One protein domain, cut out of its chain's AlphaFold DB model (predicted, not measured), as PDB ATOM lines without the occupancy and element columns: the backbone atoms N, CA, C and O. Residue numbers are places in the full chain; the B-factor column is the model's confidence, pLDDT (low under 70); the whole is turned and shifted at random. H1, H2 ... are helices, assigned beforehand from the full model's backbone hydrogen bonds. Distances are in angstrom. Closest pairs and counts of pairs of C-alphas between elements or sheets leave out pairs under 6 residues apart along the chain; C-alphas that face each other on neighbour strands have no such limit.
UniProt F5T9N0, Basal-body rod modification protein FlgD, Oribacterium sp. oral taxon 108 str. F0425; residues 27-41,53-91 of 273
ATOM      1  N   ASN A  27       7.530 -40.491 -31.108       53.09
ATOM      2  CA  ASN A  27       7.283 -39.445 -32.108       53.09
ATOM      3  C   ASN A  27       7.630 -38.044 -31.566       53.09
ATOM      4  O   ASN A  27       8.379 -37.304 -32.201       53.09
ATOM      5  N   THR A  28       7.186 -37.717 -30.346       53.22
ATOM      6  CA  THR A  28       7.512 -36.440 -29.683       53.22
ATOM      7  C   THR A  28       9.016 -36.301 -29.450       53.22
ATOM      8  O   THR A  28       9.612 -35.315 -29.874       53.22
ATOM      9  N   LEU A  29       9.663 -37.348 -28.917       56.62
ATOM     10  CA  LEU A  29      11.110 -37.370 -28.687       56.62
ATOM     11  C   LEU A  29      11.919 -37.144 -29.978       56.62
ATOM     12  O   LEU A  29      12.971 -36.507 -29.938       56.62
ATOM     13  N   THR A  30      11.435 -37.634 -31.125       64.06
ATOM     14  CA  THR A  30      12.088 -37.425 -32.431       64.06
ATOM     15  C   THR A  30      11.968 -35.975 -32.903       64.06
ATOM     16  O   THR A  30      12.960 -35.410 -33.360       64.06
ATOM     17  N   ILE A  31      10.801 -35.335 -32.758       63.75
ATOM     18  CA  ILE A  31      10.603 -33.954 -33.233       63.75
ATOM     19  C   ILE A  31      11.239 -32.914 -32.294       63.75
ATOM     20  O   ILE A  31      11.829 -31.941 -32.760       63.75
ATOM     21  N   GLU A  32      11.240 -33.165 -30.981       65.62
ATOM     22  CA  GLU A  32      12.027 -32.402 -30.003       65.62
ATOM     23  C   GLU A  32      13.533 -32.536 -30.281       65.62
ATOM     24  O   GLU A  32      14.265 -31.545 -30.252       65.62
ATOM     25  N   SER A  33      13.996 -33.743 -30.633       64.00
ATOM     26  CA  SER A  33      15.380 -33.961 -31.070       64.00
ATOM     27  C   SER A  33      15.690 -33.230 -32.377       64.00
ATOM     28  O   SER A  33      16.776 -32.673 -32.491       64.00
ATOM     29  N   TYR A  34      14.757 -33.153 -33.330       65.94
ATOM     30  CA  TYR A  34      14.934 -32.383 -34.567       65.94
ATOM     31  C   TYR A  34      15.103 -30.879 -34.300       65.94
ATOM     32  O   TYR A  34      16.074 -30.289 -34.770       65.94
ATOM     33  N   PHE A  35      14.244 -30.256 -33.485       70.06
ATOM     34  CA  PHE A  35      14.417 -28.841 -33.118       70.06
ATOM     35  C   PHE A  35      15.703 -28.595 -32.314       70.06
ATOM     36  O   PHE A  35      16.381 -27.584 -32.510       70.06
ATOM     37  N   LYS A  36      16.103 -29.551 -31.467       65.62
ATOM     38  CA  LYS A  36      17.383 -29.511 -30.749       65.62
ATOM     39  C   LYS A  36      18.586 -29.654 -31.692       65.62
ATOM     40  O   LYS A  36      19.578 -28.952 -31.505       65.62
ATOM     41  N   LEU A  37      18.484 -30.478 -32.737       69.50
ATOM     42  CA  LEU A  37      19.500 -30.623 -33.783       69.50
ATOM     43  C   LEU A  37      19.580 -29.384 -34.681       69.50
ATOM     44  O   LEU A  37      20.691 -28.951 -34.959       69.50
ATOM     45  N   LEU A  38      18.457 -28.749 -35.040       66.69
ATOM     46  CA  LEU A  38      18.444 -27.444 -35.720       66.69
ATOM     47  C   LEU A  38      19.218 -26.387 -34.918       66.69
ATOM     48  O   LEU A  38      20.078 -25.700 -35.467       66.69
ATOM     49  N   SER A  39      18.956 -26.283 -33.608       59.38
ATOM     50  CA  SER A  39      19.652 -25.316 -32.747       59.38
ATOM     51  C   SER A  39      21.141 -25.639 -32.541       59.38
ATOM     52  O   SER A  39      21.953 -24.721 -32.465       59.38
ATOM     53  N   ALA A  40      21.519 -26.923 -32.510       60.50
ATOM     54  CA  ALA A  40      22.917 -27.346 -32.425       60.50
ATOM     55  C   ALA A  40      23.676 -27.136 -33.750       60.50
ATOM     56  O   ALA A  40      24.820 -26.688 -33.745       60.50
ATOM     57  N   GLN A  41      23.031 -27.405 -34.888       55.97
ATOM     58  CA  GLN A  41      23.594 -27.178 -36.218       55.97
ATOM     59  C   GLN A  41      23.879 -25.693 -36.452       55.97
ATOM     60  O   GLN A  41      24.965 -25.356 -36.908       55.97
ATOM     61  N   ASN A  53      23.968 -38.113 -44.818       60.84
ATOM     62  CA  ASN A  53      23.170 -38.212 -43.594       60.84
ATOM     63  C   ASN A  53      22.093 -37.114 -43.512       60.84
ATOM     64  O   ASN A  53      21.037 -37.332 -42.920       60.84
ATOM     65  N   SER A  54      22.324 -35.941 -44.117       68.38
ATOM     66  CA  SER A  54      21.321 -34.871 -44.151       68.38
ATOM     67  C   SER A  54      20.113 -35.224 -45.021       68.38
ATOM     68  O   SER A  54      18.995 -34.899 -44.632       68.38
ATOM     69  N   GLU A  55      20.297 -35.940 -46.134       74.25
ATOM     70  CA  GLU A  55      19.197 -36.301 -47.039       74.25
ATOM     71  C   GLU A  55      18.274 -37.362 -46.416       74.25
ATOM     72  O   GLU A  55      17.054 -37.181 -46.369       74.25
ATOM     73  N   MET A  56      18.848 -38.407 -45.802       72.62
ATOM     74  CA  MET A  56      18.071 -39.406 -45.055       72.62
ATOM     75  C   MET A  56      17.331 -38.779 -43.860       72.62
ATOM     76  O   MET A  56      16.144 -39.046 -43.649       72.62
ATOM     77  N   MET A  57      17.995 -37.898 -43.101       73.94
ATOM     78  CA  MET A  57      17.365 -37.190 -41.982       73.94
ATOM     79  C   MET A  57      16.292 -36.201 -42.449       73.94
ATOM     80  O   MET A  57      15.262 -36.079 -41.788       73.94
ATOM     81  N   ALA A  58      16.462 -35.537 -43.596       80.62
ATOM     82  CA  ALA A  58      15.448 -34.662 -44.177       80.62
ATOM     83  C   ALA A  58      14.205 -35.448 -44.622       80.62
ATOM     84  O   ALA A  58      13.082 -34.985 -44.405       80.62
ATOM     85  N   GLN A  59      14.368 -36.646 -45.193       75.50
ATOM     86  CA  GLN A  59      13.240 -37.507 -45.563       75.50
ATOM     87  C   GLN A  59      12.495 -38.036 -44.326       75.50
ATOM     88  O   GLN A  59      11.265 -37.958 -44.269       75.50
ATOM     89  N   MET A  60      13.217 -38.495 -43.294       79.50
ATOM     90  CA  MET A  60      12.596 -38.898 -42.023       79.50
ATOM     91  C   MET A  60      11.919 -37.722 -41.307       79.50
ATOM     92  O   MET A  60      10.832 -37.893 -40.762       79.50
ATOM     93  N   THR A  61      12.502 -36.520 -41.354       82.44
ATOM     94  CA  THR A  61      11.918 -35.297 -40.773       82.44
ATOM     95  C   THR A  61      10.602 -34.928 -41.453       82.44
ATOM     96  O   THR A  61       9.633 -34.618 -40.764       82.44
ATOM     97  N   GLN A  62      10.527 -34.998 -42.786       80.69
ATOM     98  CA  GLN A  62       9.282 -34.747 -43.524       80.69
ATOM     99  C   GLN A  62       8.182 -35.739 -43.117       80.69
ATOM    100  O   GLN A  62       7.064 -35.326 -42.812       80.69
ATOM    101  N   MET A  63       8.510 -37.032 -43.013       84.56
ATOM    102  CA  MET A  63       7.567 -38.053 -42.540       84.56
ATOM    103  C   MET A  63       7.146 -37.833 -41.078       84.56
ATOM    104  O   MET A  63       5.957 -37.895 -40.770       84.56
ATOM    105  N   ALA A  64       8.085 -37.508 -40.184       83.44
ATOM    106  CA  ALA A  64       7.804 -37.213 -38.779       83.44
ATOM    107  C   ALA A  64       6.943 -35.949 -38.610       83.44
ATOM    108  O   ALA A  64       6.035 -35.931 -37.782       83.44
ATOM    109  N   MET A  65       7.158 -34.915 -39.431       83.25
ATOM    110  CA  MET A  65       6.327 -33.711 -39.450       83.25
ATOM    111  C   MET A  65       4.900 -34.027 -39.913       83.25
ATOM    112  O   MET A  65       3.950 -33.633 -39.239       83.25
ATOM    113  N   VAL A  66       4.725 -34.798 -40.993       88.06
ATOM    114  CA  VAL A  66       3.398 -35.251 -41.454       88.06
ATOM    115  C   VAL A  66       2.706 -36.116 -40.392       88.06
ATOM    116  O   VAL A  66       1.530 -35.903 -40.097       88.06
ATOM    117  N   GLN A  67       3.426 -37.035 -39.743       86.62
ATOM    118  CA  GLN A  67       2.879 -37.860 -38.662       86.62
ATOM    119  C   GLN A  67       2.538 -37.029 -37.412       86.62
ATOM    120  O   GLN A  67       1.533 -37.292 -36.749       86.62
ATOM    121  N   SER A  68       3.329 -36.002 -37.092       85.50
ATOM    122  CA  SER A  68       3.050 -35.053 -36.009       85.50
ATOM    123  C   SER A  68       1.817 -34.199 -36.311       85.50
ATOM    124  O   SER A  68       0.957 -34.064 -35.447       85.50
ATOM    125  N   LEU A  69       1.661 -33.699 -37.541       88.81
ATOM    126  CA  LEU A  69       0.458 -32.986 -37.987       88.81
ATOM    127  C   LEU A  69      -0.782 -33.892 -37.959       88.81
ATOM    128  O   LEU A  69      -1.845 -33.460 -37.515       88.81
ATOM    129  N   GLY A  70      -0.651 -35.165 -38.345       91.06
ATOM    130  CA  GLY A  70      -1.711 -36.167 -38.193       91.06
ATOM    131  C   GLY A  70      -2.073 -36.438 -36.726       91.06
ATOM    132  O   GLY A  70      -3.253 -36.539 -36.388       91.06
ATOM    133  N   THR A  71      -1.077 -36.479 -35.838       89.19
ATOM    134  CA  THR A  71      -1.278 -36.636 -34.386       89.19
ATOM    135  C   THR A  71      -1.980 -35.404 -33.801       89.19
ATOM    136  O   THR A  71      -3.006 -35.541 -33.149       89.19
ATOM    137  N   MET A  72      -1.511 -34.195 -34.117       88.50
ATOM    138  CA  MET A  72      -2.132 -32.928 -33.713       88.50
ATOM    139  C   MET A  72      -3.576 -32.812 -34.219       88.50
ATOM    140  O   MET A  72      -4.469 -32.473 -33.449       88.50
ATOM    141  N   THR A  73      -3.831 -33.173 -35.481       91.75
ATOM    142  CA  THR A  73      -5.185 -33.214 -36.062       91.75
ATOM    143  C   THR A  73      -6.088 -34.212 -35.333       91.75
ATOM    144  O   THR A  73      -7.285 -33.971 -35.193       91.75
ATOM    145  N   SER A  74      -5.533 -35.331 -34.861       89.44
ATOM    146  CA  SER A  74      -6.275 -36.332 -34.086       89.44
ATOM    147  C   SER A  74      -6.611 -35.803 -32.690       89.44
ATOM    148  O   SER A  74      -7.773 -35.842 -32.297       89.44
ATOM    149  N   ASN A  75      -5.638 -35.198 -32.001       88.69
ATOM    150  CA  ASN A  75      -5.834 -34.568 -30.694       88.69
ATOM    151  C   ASN A  75      -6.875 -33.433 -30.757       88.69
ATOM    152  O   ASN A  75      -7.755 -33.367 -29.908       88.69
ATOM    153  N   MET A  76      -6.839 -32.578 -31.790       90.31
ATOM    154  CA  MET A  76      -7.840 -31.515 -31.985       90.31
ATOM    155  C   MET A  76      -9.249 -32.070 -32.247       90.31
ATOM    156  O   MET A  76     -10.234 -31.473 -31.818       90.31
ATOM    157  N   LYS A  77      -9.374 -33.217 -32.930       88.62
ATOM    158  CA  LYS A  77     -10.667 -33.905 -33.093       88.62
ATOM    159  C   LYS A  77     -11.171 -34.482 -31.771       88.62
ATOM    160  O   LYS A  77     -12.364 -34.399 -31.506       88.62
ATOM    161  N   GLU A  78     -10.283 -35.027 -30.943       88.25
ATOM    162  CA  GLU A  78     -10.614 -35.542 -29.609       88.25
ATOM    163  C   GLU A  78     -11.028 -34.410 -28.649       88.25
ATOM    164  O   GLU A  78     -12.046 -34.522 -27.972       88.25
ATOM    165  N   GLU A  79     -10.336 -33.267 -28.673       89.62
ATOM    166  CA  GLU A  79     -10.711 -32.047 -27.943       89.62
ATOM    167  C   GLU A  79     -12.059 -31.474 -28.420       89.62
ATOM    168  O   GLU A  79     -12.912 -31.103 -27.608       89.62
ATOM    169  N   MET A  80     -12.308 -31.462 -29.734       88.75
ATOM    170  CA  MET A  80     -13.602 -31.064 -30.295       88.75
ATOM    171  C   MET A  80     -14.719 -32.038 -29.888       88.75
ATOM    172  O   MET A  80     -15.814 -31.596 -29.541       88.75
ATOM    173  N   ALA A  81     -14.456 -33.349 -29.872       85.56
ATOM    174  CA  ALA A  81     -15.406 -34.364 -29.419       85.56
ATOM    175  C   ALA A  81     -15.698 -34.248 -27.913       85.56
ATOM    176  O   ALA A  81     -16.859 -34.332 -27.510       85.56
ATOM    177  N   LEU A  82     -14.683 -33.970 -27.088       87.50
ATOM    178  CA  LEU A  82     -14.844 -33.660 -25.667       87.50
ATOM    179  C   LEU A  82     -15.670 -32.381 -25.471       87.50
ATOM    180  O   LEU A  82     -16.586 -32.370 -24.659       87.50
ATOM    181  N   THR A  83     -15.437 -31.344 -26.279       89.31
ATOM    182  CA  THR A  83     -16.213 -30.093 -26.245       89.31
ATOM    183  C   THR A  83     -17.680 -30.318 -26.631       89.31
ATOM    184  O   THR A  83     -18.577 -29.896 -25.897       89.31
ATOM    185  N   LYS A  84     -17.952 -31.053 -27.726       86.62
ATOM    186  CA  LYS A  84     -19.315 -31.484 -28.104       86.62
ATOM    187  C   LYS A  84     -19.970 -32.300 -26.981       86.62
ATOM    188  O   LYS A  84     -21.137 -32.083 -26.669       86.62
ATOM    189  N   THR A  85     -19.214 -33.192 -26.342       86.62
ATOM    190  CA  THR A  85     -19.674 -34.016 -25.213       86.62
ATOM    191  C   THR A  85     -20.040 -33.167 -23.998       86.62
ATOM    192  O   THR A  85     -21.117 -33.344 -23.439       86.62
ATOM    193  N   THR A  86     -19.190 -32.218 -23.597       88.81
ATOM    194  CA  THR A  86     -19.457 -31.304 -22.475       88.81
ATOM    195  C   THR A  86     -20.685 -30.438 -22.746       88.81
ATOM    196  O   THR A  86     -21.508 -30.250 -21.851       88.81
ATOM    197  N   TYR A  87     -20.855 -29.969 -23.987       88.38
ATOM    198  CA  TYR A  87     -22.057 -29.255 -24.410       88.38
ATOM    199  C   TYR A  87     -23.307 -30.136 -24.275       88.38
ATOM    200  O   TYR A  87     -24.228 -29.757 -23.556       88.38
ATOM    201  N   LEU A  88     -23.307 -31.335 -24.874       84.56
ATOM    202  CA  LEU A  88     -24.410 -32.304 -24.803       84.56
ATOM    203  C   LEU A  88     -24.756 -32.714 -23.364       84.56
ATOM    204  O   LEU A  88     -25.933 -32.763 -23.015       84.56
ATOM    205  N   ALA A  89     -23.761 -32.960 -22.509       86.50
ATOM    206  CA  ALA A  89     -23.972 -33.245 -21.089       86.50
ATOM    207  C   ALA A  89     -24.681 -32.075 -20.384       86.50
ATOM    208  O   ALA A  89     -25.602 -32.285 -19.596       86.50
ATOM    209  N   GLY A  90     -24.325 -30.838 -20.744       87.88
ATOM    210  CA  GLY A  90     -25.024 -29.620 -20.339       87.88
ATOM    211  C   GLY A  90     -26.403 -29.408 -20.982       87.88
ATOM    212  O   GLY A  90     -27.042 -28.396 -20.674       87.88
ATOM    213  N   LEU A  91     -26.880 -30.303 -21.857       85.81
ATOM    214  CA  LEU A  91     -28.246 -30.311 -22.398       85.81
ATOM    215  C   LEU A  91     -29.140 -31.422 -21.820       85.81
ATOM    216  O   LEU A  91     -30.345 -31.392 -22.060       85.81
TER     217      LEU A  91
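This is residues 27 to 41 and 53 to 91 of the 273 residues of the protein "Basal-body rod modification protein FlgD" of Oribacterium sp. oral taxon 108 str. F0425 (UniProt F5T9N0). One long helix, H2, makes the length of a thin rod, and a shorter helix, H1, slants off it like a side branch, packing on residues 61 to 68 of H2. Residues 72 to 91 stick out as a free arm at one end, and residues 35 to 41 of H1 stick out too. The printed part has 54 residues with two named helices, H1 then H2, and no named strand: all helix, extended, with a radius of gyration of the C-alphas of 16.8 A and spans of 56 by 19 by 11 A.

H1, residues 27 to 41, begins with C-alpha 27 at (7.283, -39.445, -32.108). H2, residues 53 to 89, runs 52.5 A to C-alpha 89 at (-23.972, -33.245, -21.089).

H1 and H2 touch, H2 with residues 61 to 68 alone; the closest C-alphas, of Ile 31 and Ala 64, are 7.0 A apart. They run opposite ways at a steep tilt of 47 degrees. In both, every O i to N i+4 pair is within hydrogen-bond range.

The C-alphas farthest apart, of Asn 53 and Leu 91, are 56.2 A apart. Residues 42 to 52 are not printed; C-alphas 41 and 53 are 13.3 A apart across the cut. pLDDT is under 70 at residues 27 to 34, 36 to 41 and 53 to 54.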